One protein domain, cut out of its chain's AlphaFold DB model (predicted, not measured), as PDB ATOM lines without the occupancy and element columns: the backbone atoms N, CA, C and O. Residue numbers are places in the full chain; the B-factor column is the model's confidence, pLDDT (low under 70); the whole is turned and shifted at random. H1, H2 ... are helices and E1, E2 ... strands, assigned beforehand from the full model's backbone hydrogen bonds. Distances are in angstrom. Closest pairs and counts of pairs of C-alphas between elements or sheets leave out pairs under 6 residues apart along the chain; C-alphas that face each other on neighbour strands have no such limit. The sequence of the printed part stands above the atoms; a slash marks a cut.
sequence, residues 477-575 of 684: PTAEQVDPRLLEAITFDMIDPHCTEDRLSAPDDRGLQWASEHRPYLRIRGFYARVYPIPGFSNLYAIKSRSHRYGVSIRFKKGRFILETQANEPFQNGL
ATOM      1  N   PRO A 477       4.330  -0.059 -38.520       92.75
ATOM      2  CA  PRO A 477       5.275   1.062 -38.476       92.75
ATOM      3  C   PRO A 477       4.884   2.174 -37.493       92.75
ATOM      4  O   PRO A 477       5.747   2.895 -37.004       92.75
ATOM      5  N   THR A 478       3.597   2.337 -37.196       94.69
ATOM      6  CA  THR A 478       3.105   3.211 -36.124       94.69
ATOM      7  C   THR A 478       2.259   2.359 -35.188       94.69
ATOM      8  O   THR A 478       1.413   1.613 -35.676       94.69
ATOM      9  N   ALA A 479       2.475   2.462 -33.876       93.88
ATOM     10  CA  ALA A 479       1.691   1.714 -32.895       93.88
ATOM     11  C   ALA A 479       0.196   2.087 -32.988       93.88
ATOM     12  O   ALA A 479      -0.144   3.266 -33.106       93.88
ATOM     13  N   GLU A 480      -0.708   1.106 -32.920       93.81
ATOM     14  CA  GLU A 480      -2.156   1.309 -33.133       93.81
ATOM     15  C   GLU A 480      -2.817   2.209 -32.079       93.81
ATOM     16  O   GLU A 480      -3.884   2.802 -32.283       93.81
ATOM     17  N   GLN A 481      -2.150   2.332 -30.936       95.81
ATOM     18  CA  GLN A 481      -2.504   3.226 -29.854       95.81
ATOM     19  C   GLN A 481      -2.232   4.704 -30.206       95.81
ATOM     20  O   GLN A 481      -2.609   5.581 -29.441       95.81
ATOM     21  N   VAL A 482      -1.609   5.044 -31.338       96.75
ATOM     22  CA  VAL A 482      -1.344   6.438 -31.745       96.75
ATOM     23  C   VAL A 482      -2.557   7.033 -32.466       96.75
ATOM     24  O   VAL A 482      -2.991   6.530 -33.501       96.75
ATOM     25  N   ASP A 483      -3.099   8.148 -31.967       96.56
ATOM     26  CA  ASP A 483      -4.142   8.887 -32.693       96.56
ATOM     27  C   ASP A 483      -3.573   9.545 -33.976       96.56
ATOM     28  O   ASP A 483      -2.502  10.157 -33.916       96.56
ATOM     29  N   PRO A 484      -4.270   9.509 -35.130       94.62
ATOM     30  CA  PRO A 484      -3.785  10.135 -36.365       94.62
ATOM     31  C   PRO A 484      -3.423  11.626 -36.232       94.62
ATOM     32  O   PRO A 484      -2.466  12.082 -36.852       94.62
ATOM     33  N   ARG A 485      -4.096  12.387 -35.358       93.50
ATOM     34  CA  ARG A 485      -3.768  13.807 -35.111       93.50
ATOM     35  C   ARG A 485      -2.486  13.987 -34.301       93.50
ATOM     36  O   ARG A 485      -1.868  15.047 -34.344       93.50
ATOM     37  N   LEU A 486      -2.075  12.966 -33.547       94.88
ATOM     38  CA  LEU A 486      -0.756  12.927 -32.922       94.88
ATOM     39  C   LEU A 486       0.328  12.597 -33.964       94.88
ATOM     40  O   LEU A 486       1.395  13.204 -33.935       94.88
ATOM     41  N   LEU A 487       0.034  11.719 -34.928       93.62
ATOM     42  CA  LEU A 487       0.928  11.384 -36.046       93.62
ATOM     43  C   LEU A 487       1.210  12.574 -36.992       93.62
ATOM     44  O   LEU A 487       2.250  12.599 -37.654       93.62
ATOM     45  N   GLU A 488       0.301  13.551 -37.053       92.06
ATOM     46  CA  GLU A 488       0.485  14.852 -37.721       92.06
ATOM     47  C   GLU A 488       1.312  15.849 -36.885       92.06
ATOM     48  O   GLU A 488       2.007  16.698 -37.440       92.06
ATOM     49  N   ALA A 489       1.233  15.764 -35.552       93.19
ATOM     50  CA  ALA A 489       1.849  16.719 -34.627       93.19
ATOM     51  C   ALA A 489       3.280  16.344 -34.188       93.19
ATOM     52  O   ALA A 489       3.995  17.188 -33.640       93.19
ATOM     53  N   ILE A 490       3.704  15.096 -34.407       93.75
ATOM     54  CA  ILE A 490       5.082  14.641 -34.185       93.75
ATOM     55  C   ILE A 490       5.931  14.984 -35.416       93.75
ATOM     56  O   ILE A 490       5.640  14.563 -36.534       93.75
ATOM     57  N   THR A 491       7.017  15.720 -35.197       93.00
ATOM     58  CA  THR A 491       8.039  16.045 -36.202       93.00
ATOM     59  C   THR A 491       9.268  15.148 -36.051       93.00
ATOM     60  O   THR A 491       9.540  14.629 -34.968       93.00
ATOM     61  N   PHE A 492      10.051  14.979 -37.123       92.19
ATOM     62  CA  PHE A 492      11.236  14.109 -37.113       92.19
ATOM     63  C   PHE A 492      12.308  14.550 -36.091       92.19
ATOM     64  O   PHE A 492      13.038  13.720 -35.563       92.19
ATOM     65  N   ASP A 493      12.350  15.833 -35.705       93.62
ATOM     66  CA  ASP A 493      13.224  16.322 -34.625       93.62
ATOM     67  C   ASP A 493      12.801  15.866 -33.209       93.62
ATOM     68  O   ASP A 493      13.508  16.166 -32.244       93.62
ATOM     69  N   MET A 494      11.680  15.145 -33.073       95.44
ATOM     70  CA  MET A 494      11.220  14.478 -31.844       95.44
ATOM     71  C   MET A 494      11.531  12.973 -31.787       95.44
ATOM     72  O   MET A 494      11.317  12.344 -30.747       95.44
ATOM     73  N   ILE A 495      12.032  12.395 -32.880       96.25
ATOM     74  CA  ILE A 495      12.548  11.023 -32.915       96.25
ATOM     75  C   ILE A 495      13.906  10.961 -32.205       96.25
ATOM     76  O   ILE A 495      14.695  11.908 -32.252       96.25
ATOM     77  N   ASP A 496      14.188   9.836 -31.549       95.56
ATOM     78  CA  ASP A 496      15.513   9.516 -31.024       95.56
ATOM     79  C   ASP A 496      16.288   8.676 -32.059       95.56
ATOM     80  O   ASP A 496      16.032   7.478 -32.181       95.56
ATOM     81  N   PRO A 497      17.227   9.261 -32.830       93.19
ATOM     82  CA  PRO A 497      17.918   8.560 -33.915       93.19
ATOM     83  C   PRO A 497      18.974   7.558 -33.421       93.19
ATOM     84  O   PRO A 497      19.670   6.963 -34.236       93.19
ATOM     85  N   HIS A 498      19.126   7.400 -32.102       93.88
ATOM     86  CA  HIS A 498      20.007   6.408 -31.475       93.88
ATOM     87  C   HIS A 498      19.221   5.255 -30.831       93.88
ATOM     88  O   HIS A 498      19.811   4.385 -30.183       93.88
ATOM     89  N   CYS A 499      17.895   5.271 -30.987       94.06
ATOM     90  CA  CYS A 499      16.984   4.243 -30.519       94.06
ATOM     91  C   CYS A 499      16.561   3.352 -31.692       94.06
ATOM     92  O   CYS A 499      16.141   3.843 -32.739       94.06
ATOM     93  N   THR A 500      16.667   2.045 -31.495       91.88
ATOM     94  CA  THR A 500      16.461   0.995 -32.499       91.88
ATOM     95  C   THR A 500      15.717  -0.177 -31.849       91.88
ATOM     96  O   THR A 500      15.696  -0.291 -30.622       91.88
ATOM     97  N   GLU A 501      15.044  -1.011 -32.649       89.88
ATOM     98  CA  GLU A 501      14.095  -2.038 -32.165       89.88
ATOM     99  C   GLU A 501      14.759  -3.091 -31.247       89.88
ATOM    100  O   GLU A 501      14.121  -3.573 -30.313       89.88
ATOM    101  N   ASP A 502      16.052  -3.379 -31.449       88.94
ATOM    102  CA  ASP A 502      16.902  -4.256 -30.620       88.94
ATOM    103  C   ASP A 502      17.129  -3.741 -29.186       88.94
ATOM    104  O   ASP A 502      17.461  -4.512 -28.289       88.94
ATOM    105  N   ARG A 503      16.957  -2.433 -28.950       91.69
ATOM    106  CA  ARG A 503      17.250  -1.769 -27.662       91.69
ATOM    107  C   ARG A 503      16.032  -1.612 -26.764       91.69
ATOM    108  O   ARG A 503      16.138  -1.039 -25.676       91.69
ATOM    109  N   LEU A 504      14.879  -2.055 -27.248       92.88
ATOM    110  CA  LEU A 504      13.568  -1.834 -26.663       92.88
ATOM    111  C   LEU A 504      12.888  -3.168 -26.372       92.88
ATOM    112  O   LEU A 504      13.117  -4.140 -27.079       92.88
ATOM    113  N   SER A 505      12.027  -3.201 -25.361       92.81
ATOM    114  CA  SER A 505      11.193  -4.352 -25.005       92.81
ATOM    115  C   SER A 505      10.091  -4.660 -26.029       92.81
ATOM    116  O   SER A 505       9.983  -4.028 -27.086       92.81
ATOM    117  N   ALA A 506       9.226  -5.612 -25.673       90.94
ATOM    118  CA  ALA A 506       7.854  -5.668 -26.164       90.94
ATOM    119  C   ALA A 506       7.142  -4.301 -26.038       90.94
ATOM    120  O   ALA A 506       7.474  -3.529 -25.127       90.94
ATOM    121  N   PRO A 507       6.145  -3.994 -26.883       92.62
ATOM    122  CA  PRO A 507       5.141  -2.993 -26.538       92.62
ATOM    123  C   PRO A 507       4.289  -3.495 -25.357       92.62
ATOM    124  O   PRO A 507       3.893  -4.655 -25.339       92.62
ATOM    125  N   ASP A 508       3.990  -2.626 -24.391       91.06
ATOM    126  CA  ASP A 508       2.994  -2.894 -23.342       91.06
ATOM    127  C   ASP A 508       1.546  -2.664 -23.834       91.06
ATOM    128  O   ASP A 508       1.331  -2.219 -24.965       91.06
ATOM    129  N   ASP A 509       0.541  -2.884 -22.970       89.31
ATOM    130  CA  ASP A 509      -0.894  -2.621 -23.227       89.31
ATOM    131  C   ASP A 509      -1.197  -1.229 -23.824       89.31
ATOM    132  O   ASP A 509      -2.266  -0.983 -24.393       89.31
ATOM    133  N   ARG A 510      -0.290  -0.262 -23.633       93.44
ATOM    134  CA  ARG A 510      -0.427   1.123 -24.096       93.44
ATOM    135  C   ARG A 510       0.274   1.361 -25.431       93.44
ATOM    136  O   ARG A 510       0.135   2.452 -25.979       93.44
ATOM    137  N   GLY A 511       1.012   0.383 -25.951       93.44
ATOM    138  CA  GLY A 511       1.898   0.519 -27.103       93.44
ATOM    139  C   GLY A 511       3.236   1.188 -26.775       93.44
ATOM    140  O   GLY A 511       3.919   1.642 -27.696       93.44
ATOM    141  N   LEU A 512       3.615   1.303 -25.493       95.31
ATOM    142  CA  LEU A 512       4.936   1.807 -25.109       95.31
ATOM    143  C   LEU A 512       5.943   0.659 -25.095       95.31
ATOM    144  O   LEU A 512       5.738  -0.345 -24.421       95.31
ATOM    145  N   GLN A 513       7.062   0.840 -25.790       94.94
ATOM    146  CA  GLN A 513       8.230  -0.022 -25.635       94.94
ATOM    147  C   GLN A 513       9.224   0.625 -24.661       94.94
ATOM    148  O   GLN A 513       9.314   1.852 -24.578       94.94
ATOM    149  N   TRP A 514      10.009  -0.175 -23.948       94.88
ATOM    150  CA  TRP A 514      10.878   0.291 -22.871       94.88
ATOM    151  C   TRP A 514      12.338  -0.080 -23.129       94.88
ATOM    152  O   TRP A 514      12.667  -1.241 -23.354       94.88
ATOM    153  N   ALA A 515      13.232   0.909 -23.077       94.50
ATOM    154  CA  ALA A 515      14.670   0.653 -23.079       94.50
ATOM    155  C   ALA A 515      15.144   0.179 -21.695       94.50
ATOM    156  O   ALA A 515      14.559   0.554 -20.678       94.50
ATOM    157  N   SER A 516      16.279  -0.523 -21.647       90.25
ATOM    158  CA  SER A 516      16.923  -1.071 -20.430       90.25
ATOM    159  C   SER A 516      17.260  -0.054 -19.318       90.25
ATOM    160  O   SER A 516      17.616  -0.440 -18.204       90.25
ATOM    161  N   GLU A 517      17.130   1.244 -19.603       92.81
ATOM    162  CA  GLU A 517      17.216   2.366 -18.659       92.81
ATOM    163  C   GLU A 517      15.837   2.843 -18.127       92.81
ATOM    164  O   GLU A 517      15.712   3.974 -17.654       92.81
ATOM    165  N   HIS A 518      14.774   2.043 -18.270       92.56
ATOM    166  CA  HIS A 518      13.373   2.418 -17.993       92.56
ATOM    167  C   HIS A 518      12.917   3.700 -18.717       92.56
ATOM    168  O   HIS A 518      12.153   4.519 -18.194       92.56
ATOM    169  N   ARG A 519      13.398   3.901 -19.948       95.62
ATOM    170  CA  ARG A 519      12.969   5.000 -20.823       95.62
ATOM    171  C   ARG A 519      11.841   4.485 -21.729       95.62
ATOM    172  O   ARG A 519      12.132   3.602 -22.533       95.62
ATOM    173  N   PRO A 520      10.607   5.014 -21.647       96.69
ATOM    174  CA  PRO A 520       9.541   4.619 -22.557       96.69
ATOM    175  C   PRO A 520       9.669   5.330 -23.910       96.69
ATOM    176  O   PRO A 520       9.997   6.520 -23.997       96.69
ATOM    177  N   TYR A 521       9.357   4.593 -24.966       97.75
ATOM    178  CA  TYR A 521       9.360   5.003 -26.362       97.75
ATOM    179  C   TYR A 521       8.045   4.584 -27.027       97.75
ATOM    180  O   TYR A 521       7.401   3.622 -26.617       97.75
ATOM    181  N   LEU A 522       7.645   5.319 -28.061       97.50
ATOM    182  CA  LEU A 522       6.440   5.061 -28.849       97.50
ATOM    183  C   LEU A 522       6.838   4.951 -30.324       97.50
ATOM    184  O   LEU A 522       7.553   5.825 -30.826       97.50
ATOM    185  N   ARG A 523       6.413   3.881 -31.009       96.75
ATOM    186  CA  ARG A 523       6.791   3.626 -32.408       96.75
ATOM    187  C   ARG A 523       5.928   4.451 -33.369       96.75
ATOM    188  O   ARG A 523       4.701   4.384 -33.330       96.75
ATOM    189  N   ILE A 524       6.589   5.240 -34.213       95.75
ATOM    190  CA  ILE A 524       6.027   6.249 -35.116       95.75
ATOM    191  C   ILE A 524       6.729   6.134 -36.479       95.75
ATOM    192  O   ILE A 524       7.913   6.444 -36.595       95.75
ATOM    193  N   ARG A 525       5.998   5.730 -37.525       93.19
ATOM    194  CA  ARG A 525       6.485   5.604 -38.921       93.19
ATOM    195  C   ARG A 525       7.788   4.795 -39.100       93.19
ATOM    196  O   ARG A 525       8.580   5.092 -39.983       93.19
ATOM    197  N   GLY A 526       8.013   3.782 -38.265       92.06
ATOM    198  CA  GLY A 526       9.214   2.938 -38.242       92.06
ATOM    199  C   GLY A 526      10.293   3.393 -37.251       92.06
ATOM    200  O   GLY A 526      11.234   2.645 -37.007       92.06
ATOM    201  N   PHE A 527      10.133   4.571 -36.646       95.00
ATOM    202  CA  PHE A 527      11.087   5.202 -35.732       95.00
ATOM    203  C   PHE A 527      10.540   5.300 -34.301       95.00
ATOM    204  O   PHE A 527       9.356   5.066 -34.064       95.00
ATOM    205  N   TYR A 528      11.376   5.700 -33.340       96.69
ATOM    206  CA  TYR A 528      11.025   5.706 -31.914       96.69
ATOM    207  C   TYR A 528      11.039   7.127 -31.345       96.69
ATOM    208  O   TYR A 528      12.081   7.778 -31.247       96.69
ATOM    209  N   ALA A 529       9.864   7.624 -30.958       97.38
ATOM    210  CA  ALA A 529       9.720   8.891 -30.253       97.38
ATOM    211  C   ALA A 529       9.889   8.655 -28.747       97.38
ATOM    212  O   ALA A 529       9.141   7.869 -28.160       97.38
ATOM    213  N   ARG A 530      10.846   9.333 -28.094       97.69
ATOM    214  CA  ARG A 530      11.021   9.188 -26.639       97.69
ATOM    215  C   ARG A 530       9.889   9.877 -25.887       97.69
ATOM    216  O   ARG A 530       9.680  11.088 -26.015       97.69
ATOM    217  N   VAL A 531       9.218   9.114 -25.033       97.62
ATOM    218  CA  VAL A 531       8.111   9.574 -24.201       97.62
ATOM    219  C   VAL A 531       8.634   9.951 -22.810       97.62
ATOM    220  O   VAL A 531       9.497   9.290 -22.235       97.62
ATOM    221  N   TYR A 532       8.123  11.046 -22.250       97.00
ATOM    222  CA  TYR A 532       8.457  11.524 -20.908       97.00
ATOM    223  C   TYR A 532       7.178  11.575 -20.058       97.00
ATOM    224  O   TYR A 532       6.354  12.460 -20.304       97.00
ATOM    225  N   PRO A 533       6.972  10.682 -19.070       96.06
ATOM    226  CA  PRO A 533       5.824  10.780 -18.165       96.06
ATOM    227  C   PRO A 533       5.866  12.095 -17.378       96.06
ATOM    228  O   PRO A 533       6.938  12.558 -16.978       96.06
ATOM    229  N   ILE A 534       4.706  12.721 -17.169       94.81
ATOM    230  CA  ILE A 534       4.605  14.002 -16.461       94.81
ATOM    231  C   ILE A 534       4.285  13.725 -14.979       94.81
ATOM    232  O   ILE A 534       3.221  13.176 -14.684       94.81
ATOM    233  N   PRO A 535       5.161  14.110 -14.026       92.69
ATOM    234  CA  PRO A 535       4.952  13.835 -12.605       92.69
ATOM    235  C   PRO A 535       3.595  14.331 -12.092       92.69
ATOM    236  O   PRO A 535       3.192  15.463 -12.363       92.69
ATOM    237  N   GLY A 536       2.903  13.473 -11.338       93.31
ATOM    238  CA  GLY A 536       1.547  13.719 -10.838       93.31
ATOM    239  C   GLY A 536       0.411  13.293 -11.780       93.31
ATOM    240  O   GLY A 536      -0.748  13.425 -11.398       93.31
ATOM    241  N   PHE A 537       0.702  12.764 -12.976       93.31
ATOM    242  CA  PHE A 537      -0.316  12.336 -13.941       93.31
ATOM    243  C   PHE A 537       0.013  10.962 -14.556       93.31
ATOM    244  O   PHE A 537       0.807  10.861 -15.485       93.31
ATOM    245  N   SER A 538      -0.656   9.903 -14.091       91.56
ATOM    246  CA  SER A 538      -0.405   8.500 -14.491       91.56
ATOM    247  C   SER A 538      -0.577   8.185 -15.986       91.56
ATOM    248  O   SER A 538       0.009   7.228 -16.485       91.56
ATOM    249  N   ASN A 539      -1.381   8.980 -16.698       95.56
ATOM    250  CA  ASN A 539      -1.706   8.778 -18.114       95.56
ATOM    251  C   ASN A 539      -1.379  10.010 -18.981       95.56
ATOM    252  O   ASN A 539      -1.923  10.131 -20.079       95.56
ATOM    253  N   LEU A 540      -0.554  10.950 -18.500       96.00
ATOM    254  CA  LEU A 540      -0.156  12.146 -19.254       96.00
ATOM    255  C   LEU A 540       1.363  12.181 -19.441       96.00
ATOM    256  O   LEU A 540       2.132  12.055 -18.488       96.00
ATOM    257  N   TYR A 541       1.783  12.398 -20.679       97.44
ATOM    258  CA  TYR A 541       3.175  12.344 -21.089       97.44
ATOM    259  C   TYR A 541       3.494  13.523 -22.017       97.44
ATOM    260  O   TYR A 541       2.598  14.172 -22.559       97.44
ATOM    261  N   ALA A 542       4.777  13.792 -22.228       96.50
ATOM    262  CA  ALA A 542       5.260  14.692 -23.265       96.50
ATOM    263  C   ALA A 542       6.211  13.949 -24.206       96.50
ATOM    264  O   ALA A 542       7.064  13.194 -23.746       96.50
ATOM    265  N   ILE A 543       6.121  14.230 -25.501       96.81
ATOM    266  CA  ILE A 543       7.195  13.975 -26.464       96.81
ATOM    267  C   ILE A 543       7.887  15.324 -26.694       96.81
ATOM    268  O   ILE A 543       7.223  16.356 -26.805       96.81
ATOM    269  N   LYS A 544       9.221  15.351 -26.696       95.25
ATOM    270  CA  LYS A 544      10.023  16.586 -26.779       95.25
ATOM    271  C   LYS A 544      10.957  16.512 -27.970       95.25
ATOM    272  O   LYS A 544      11.577  15.472 -28.175       95.25
ATOM    273  N   SER A 545      11.145  17.624 -28.673       93.81
ATOM    274  CA  SER A 545      12.192  17.681 -29.686       93.81
ATOM    275  C   SER A 545      13.592  17.621 -29.079       93.81
ATOM    276  O   SER A 545      13.807  17.960 -27.909       93.81
ATOM    277  N   ARG A 546      14.572  17.242 -29.901       89.75
ATOM    278  CA  ARG A 546      16.003  17.175 -29.572       89.75
ATOM    279  C   ARG A 546      16.581  18.521 -29.125       89.75
ATOM    280  O   ARG A 546      17.524  18.554 -28.345       89.75
ATOM    281  N   SER A 547      15.990  19.632 -29.575       87.50
ATOM    282  CA  SER A 547      16.330  20.990 -29.122       87.50
ATOM    283  C   SER A 547      15.628  21.404 -27.818       87.50
ATOM    284  O   SER A 547      15.923  22.468 -27.277       87.50
ATOM    285  N   HIS A 548      14.661  20.607 -27.346       83.12
ATOM    286  CA  HIS A 548      13.769  20.834 -26.198       83.12
ATOM    287  C   HIS A 548      12.919  22.124 -26.245       83.12
ATOM    288  O   HIS A 548      12.132  22.379 -25.329       83.12
ATOM    289  N   ARG A 549      13.028  22.916 -27.323       80.69
ATOM    290  CA  ARG A 549      12.256  24.149 -27.562       80.69
ATOM    291  C   ARG A 549      10.780  23.870 -27.840       80.69
ATOM    292  O   ARG A 549       9.937  24.712 -27.544       80.69
ATOM    293  N   TYR A 550      10.492  22.698 -28.400       84.06
ATOM    294  CA  TYR A 550       9.164  22.259 -28.806       84.06
ATOM    295  C   TYR A 550       8.872  20.866 -28.241       84.06
ATOM    296  O   TYR A 550       9.775  20.111 -27.873       84.06
ATOM    297  N   GLY A 551       7.591  20.534 -28.148       91.62
ATOM    298  CA  GLY A 551       7.130  19.236 -27.685       91.62
ATOM    299  C   GLY A 551       5.613  19.191 -27.608       91.62
ATOM    300  O   GLY A 551       4.969  20.210 -27.349       91.62
ATOM    301  N   VAL A 552       5.056  18.008 -27.835       94.75
ATOM    302  CA  VAL A 552       3.621  17.737 -27.751       94.75
ATOM    303  C   VAL A 552       3.298  17.068 -26.420       94.75
ATOM    304  O   VAL A 552       4.056  16.234 -25.927       94.75
ATOM    305  N   SER A 553       2.165  17.436 -25.824       95.62
ATOM    306  CA  SER A 553       1.587  16.687 -24.703       95.62
ATOM    307  C   SER A 553       0.639  15.633 -25.241       95.62
ATOM    308  O   SER A 553      -0.144  15.916 -26.145       95.62
ATOM    309  N   ILE A 554       0.695  14.433 -24.678       97.00
ATOM    310  CA  ILE A 554      -0.129  13.298 -25.088       97.00
ATOM    311  C   ILE A 554      -0.785  12.678 -23.861       97.00
ATOM    312  O   ILE A 554      -0.185  12.621 -22.783       97.00
ATOM    313  N   ARG A 555      -2.020  12.207 -24.015       97.12
ATOM    314  CA  ARG A 555      -2.766  11.531 -22.953       97.12
ATOM    315  C   ARG A 555      -3.179  10.146 -23.422       97.12
ATOM    316  O   ARG A 555      -3.808  10.029 -24.466       97.12
ATOM    317  N   PHE A 556      -2.899   9.120 -22.625       97.69
ATOM    318  CA  PHE A 556      -3.457   7.792 -22.865       97.69
ATOM    319  C   PHE A 556      -4.915   7.747 -22.377       97.69
ATOM    320  O   PHE A 556      -5.195   7.957 -21.191       97.69
ATOM    321  N   LYS A 557      -5.865   7.544 -23.295       96.62
ATOM    322  CA  LYS A 557      -7.311   7.544 -23.032       96.62
ATOM    323  C   LYS A 557      -8.044   6.721 -24.098       96.62
ATOM    324  O   LYS A 557      -7.787   6.899 -25.279       96.62
ATOM    325  N   LYS A 558      -8.995   5.866 -23.692       95.62
ATOM    326  CA  LYS A 558      -9.719   4.938 -24.595       95.62
ATOM    327  C   LYS A 558      -8.768   4.084 -25.464       95.62
ATOM    328  O   LYS A 558      -8.924   4.035 -26.678       95.62
ATOM    329  N   GLY A 559      -7.743   3.491 -24.849       95.94
ATOM    330  CA  GLY A 559      -6.752   2.663 -25.551       95.94
ATOM    331  C   GLY A 559      -5.784   3.420 -26.470       95.94
ATOM    332  O   GLY A 559      -4.986   2.777 -27.139       95.94
ATOM    333  N   ARG A 560      -5.835   4.763 -26.537       97.50
ATOM    334  CA  ARG A 560      -4.992   5.554 -27.449       97.50
ATOM    335  C   ARG A 560      -4.308   6.752 -26.793       97.50
ATOM    336  O   ARG A 560      -4.886   7.437 -25.949       97.50
ATOM    337  N   PHE A 561      -3.090   7.043 -27.234       97.62
ATOM    338  CA  PHE A 561      -2.407   8.322 -27.100       97.62
ATOM    339  C   PHE A 561      -3.053   9.363 -28.012       97.62
ATOM    340  O   PHE A 561      -2.716   9.494 -29.189       97.62
ATOM    341  N   ILE A 562      -3.966  10.139 -27.436       96.94
ATOM    342  CA  ILE A 562      -4.499  11.343 -28.068       96.94
ATOM    343  C   ILE A 562      -3.562  12.527 -27.815       96.94
ATOM    344  O   ILE A 562      -2.966  12.648 -26.740       96.94
ATOM    345  N   LEU A 563      -3.463  13.433 -28.790       95.75
ATOM    346  CA  LEU A 563      -2.842  14.740 -28.590       95.75
ATOM    347  C   LEU A 563      -3.638  15.504 -27.518       95.75
ATOM    348  O   LEU A 563      -4.829  15.775 -27.686       95.75
ATOM    349  N   GLU A 564      -2.988  15.867 -26.414       93.31
ATOM    350  CA  GLU A 564      -3.592  16.716 -25.390       93.31
ATOM    351  C   GLU A 564      -3.586  18.156 -25.916       93.31
ATOM    352  O   GLU A 564      -2.624  18.907 -25.722       93.31
ATOM    353  N   THR A 565      -4.662  18.540 -26.609       76.56
ATOM    354  CA  THR A 565      -4.877  19.900 -27.116       76.56
ATOM    355  C   THR A 565      -4.929  20.893 -25.958       76.56
ATOM    356  O   THR A 565      -5.991  21.201 -25.413       76.56
ATOM    357  N   GLN A 566      -3.765  21.418 -25.577       56.53
ATOM    358  CA  GLN A 566      -3.660  22.466 -24.574       56.53
ATOM    359  C   GLN A 566      -4.515  23.660 -25.004       56.53
ATOM    360  O   GLN A 566      -4.369  24.172 -26.115       56.53
ATOM    361  N   ALA A 567      -5.380  24.147 -24.111       43.50
ATOM    362  CA  ALA A 567      -6.294  25.256 -24.378       43.50
ATOM    363  C   ALA A 567      -5.568  26.623 -24.410       43.50
ATOM    364  O   ALA A 567      -5.848  27.520 -23.617       43.50
ATOM    365  N   ASN A 568      -4.606  26.781 -25.327       39.03
ATOM    366  CA  ASN A 568      -3.724  27.944 -25.483       39.03
ATOM    367  C   ASN A 568      -2.919  28.345 -24.222       39.03
ATOM    368  O   ASN A 568      -2.448  29.482 -24.115       39.03
ATOM    369  N   GLU A 569      -2.690  27.399 -23.309       40.09
ATOM    370  CA  GLU A 569      -1.627  27.443 -22.294       40.09
ATOM    371  C   GLU A 569      -0.441  26.604 -22.818       40.09
ATOM    372  O   GLU A 569      -0.340  25.431 -22.470       40.09
ATOM    373  N   PRO A 570       0.417  27.137 -23.714       41.22
ATOM    374  CA  PRO A 570       1.504  26.365 -24.314       41.22
ATOM    375  C   PRO A 570       2.455  25.796 -23.259       41.22
ATOM    376  O   PRO A 570       2.738  26.459 -22.256       41.22
ATOM    377  N   PHE A 571       3.008  24.611 -23.532       46.62
ATOM    378  CA  PHE A 571       4.040  23.944 -22.736       46.62
ATOM    379  C   PHE A 571       5.353  24.746 -22.752       46.62
ATOM    380  O   PHE A 571       6.317  24.435 -23.449       46.62
ATOM    381  N   GLN A 572       5.373  25.848 -22.001       43.84
ATOM    382  CA  GLN A 572       6.476  26.799 -21.951       43.84
ATOM    383  C   GLN A 572       7.630  26.270 -21.099       43.84
ATOM    384  O   GLN A 572       7.928  26.781 -20.017       43.84
ATOM    385  N   ASN A 573       8.318  25.273 -21.653       42.38
ATOM    386  CA  ASN A 573       9.665  24.871 -21.277       42.38
ATOM    387  C   ASN A 573      10.592  26.100 -21.375       42.38
ATOM    388  O   ASN A 573      11.110  26.419 -22.440       42.38
ATOM    389  N   GLY A 574      10.763  26.828 -20.268       42.03
ATOM    390  CA  GLY A 574      11.747  27.911 -20.142       42.03
ATOM    391  C   GLY A 574      11.215  29.335 -19.930       42.03
ATOM    392  O   GLY A 574      12.003  30.181 -19.516       42.03
ATOM    393  N   LEU A 575       9.919  29.642 -20.112       43.28
ATOM    394  CA  LEU A 575       9.394  30.950 -19.673       43.28
ATOM    395  C   LEU A 575       8.987  30.858 -18.193       43.28
ATOM    396  O   LEU A 575       7.980  30.223 -17.874       43.28
TER     397      LEU A 575
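This is residues 477 to 575 of the 684 residues of an uncharacterized protein of Martelella alba (UniProt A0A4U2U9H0). One antiparallel sheet of seven strands, strongly twisted and curled but left open between its edges E1 and E7, makes the body, and the short helix H1 packs on it beside E7. A long link, residues 490 to 503, leads from H1 across to the other edge at E1, and residues 564 to 575 trail from E7 as a tail with no named element. The printed part has 99 residues, with H1 and then E1 to E7 along the chain, which is also the order across the sheet. The class is mostly strand, with under half of the residues, 43, in named elements. The whole is compact, with a radius of gyration of the C-alphas of 12.7 A and spans of 38 by 31 by 26 A.

The sheet runs E1, residues 504 to 507, E2, 512 to 515, E3, 519 to 524, E4, 527 to 533, E5, 540 to 544, E6, 551 to 557, and E7, 560 to 563. It is a meander, each strand the antiparallel neighbour of the one before, and each two in turn form a hairpin. From edge to edge the strands' lines turn by 109 degrees and the way across turns by 89 degrees. E4 pairs in a staggered way, with E3 over residues 527 to 530 and with E5 over residues 531 to 533. Within hydrogen-bond range are N 522 and O 529 of E3 and E4, 3.0 A, and N 532 and O 542 of E4 and E5, 2.8 A. Also within hydrogen-bond range are N 505 and O 514 of E1 and E2, 2.9 A, N 513 and O 521 of E2 and E3, 2.9 A, N 541 and O 554 of E5 and E6, 2.9 A, and N 557 and O 560 of E6 and E7, 2.8 A. The edge strands E1 and E7 are apart. H1, residues 484 to 489, is on the sheet at a height over the sheet of 6.5 A, beside the strands and over none of them. Its closest C-alphas to E7 are those of Leu 486 and Leu 563, 5.1 A apart, and to E3 those of Leu 487 and Ile 524, 7.3 A apart. Every O i to N i+4 pair of H1 is within hydrogen-bond range.

H1 begins at C-alpha 484, (-3.785, 10.135, -36.365), and is 8.8 A long. E4 and E6 are 19.2 A each, E3 15.9 A, E5 13.4 A, E2 10.0 A, E7 9.5 A and E1 8.5 A. E1 begins at C-alpha 504, (13.568, -1.834, -26.663), and E7 ends at C-alpha 563, (-2.842, 14.740, -28.590).

The C-alphas farthest apart are those of Asp 502 and Asn 568, 38.6 A. The printed part has no cut. The link from H1 to E1 is long, with 14 residues. The mean pLDDT of the printed part is 88.7, and residues 566 to 575 are under 70.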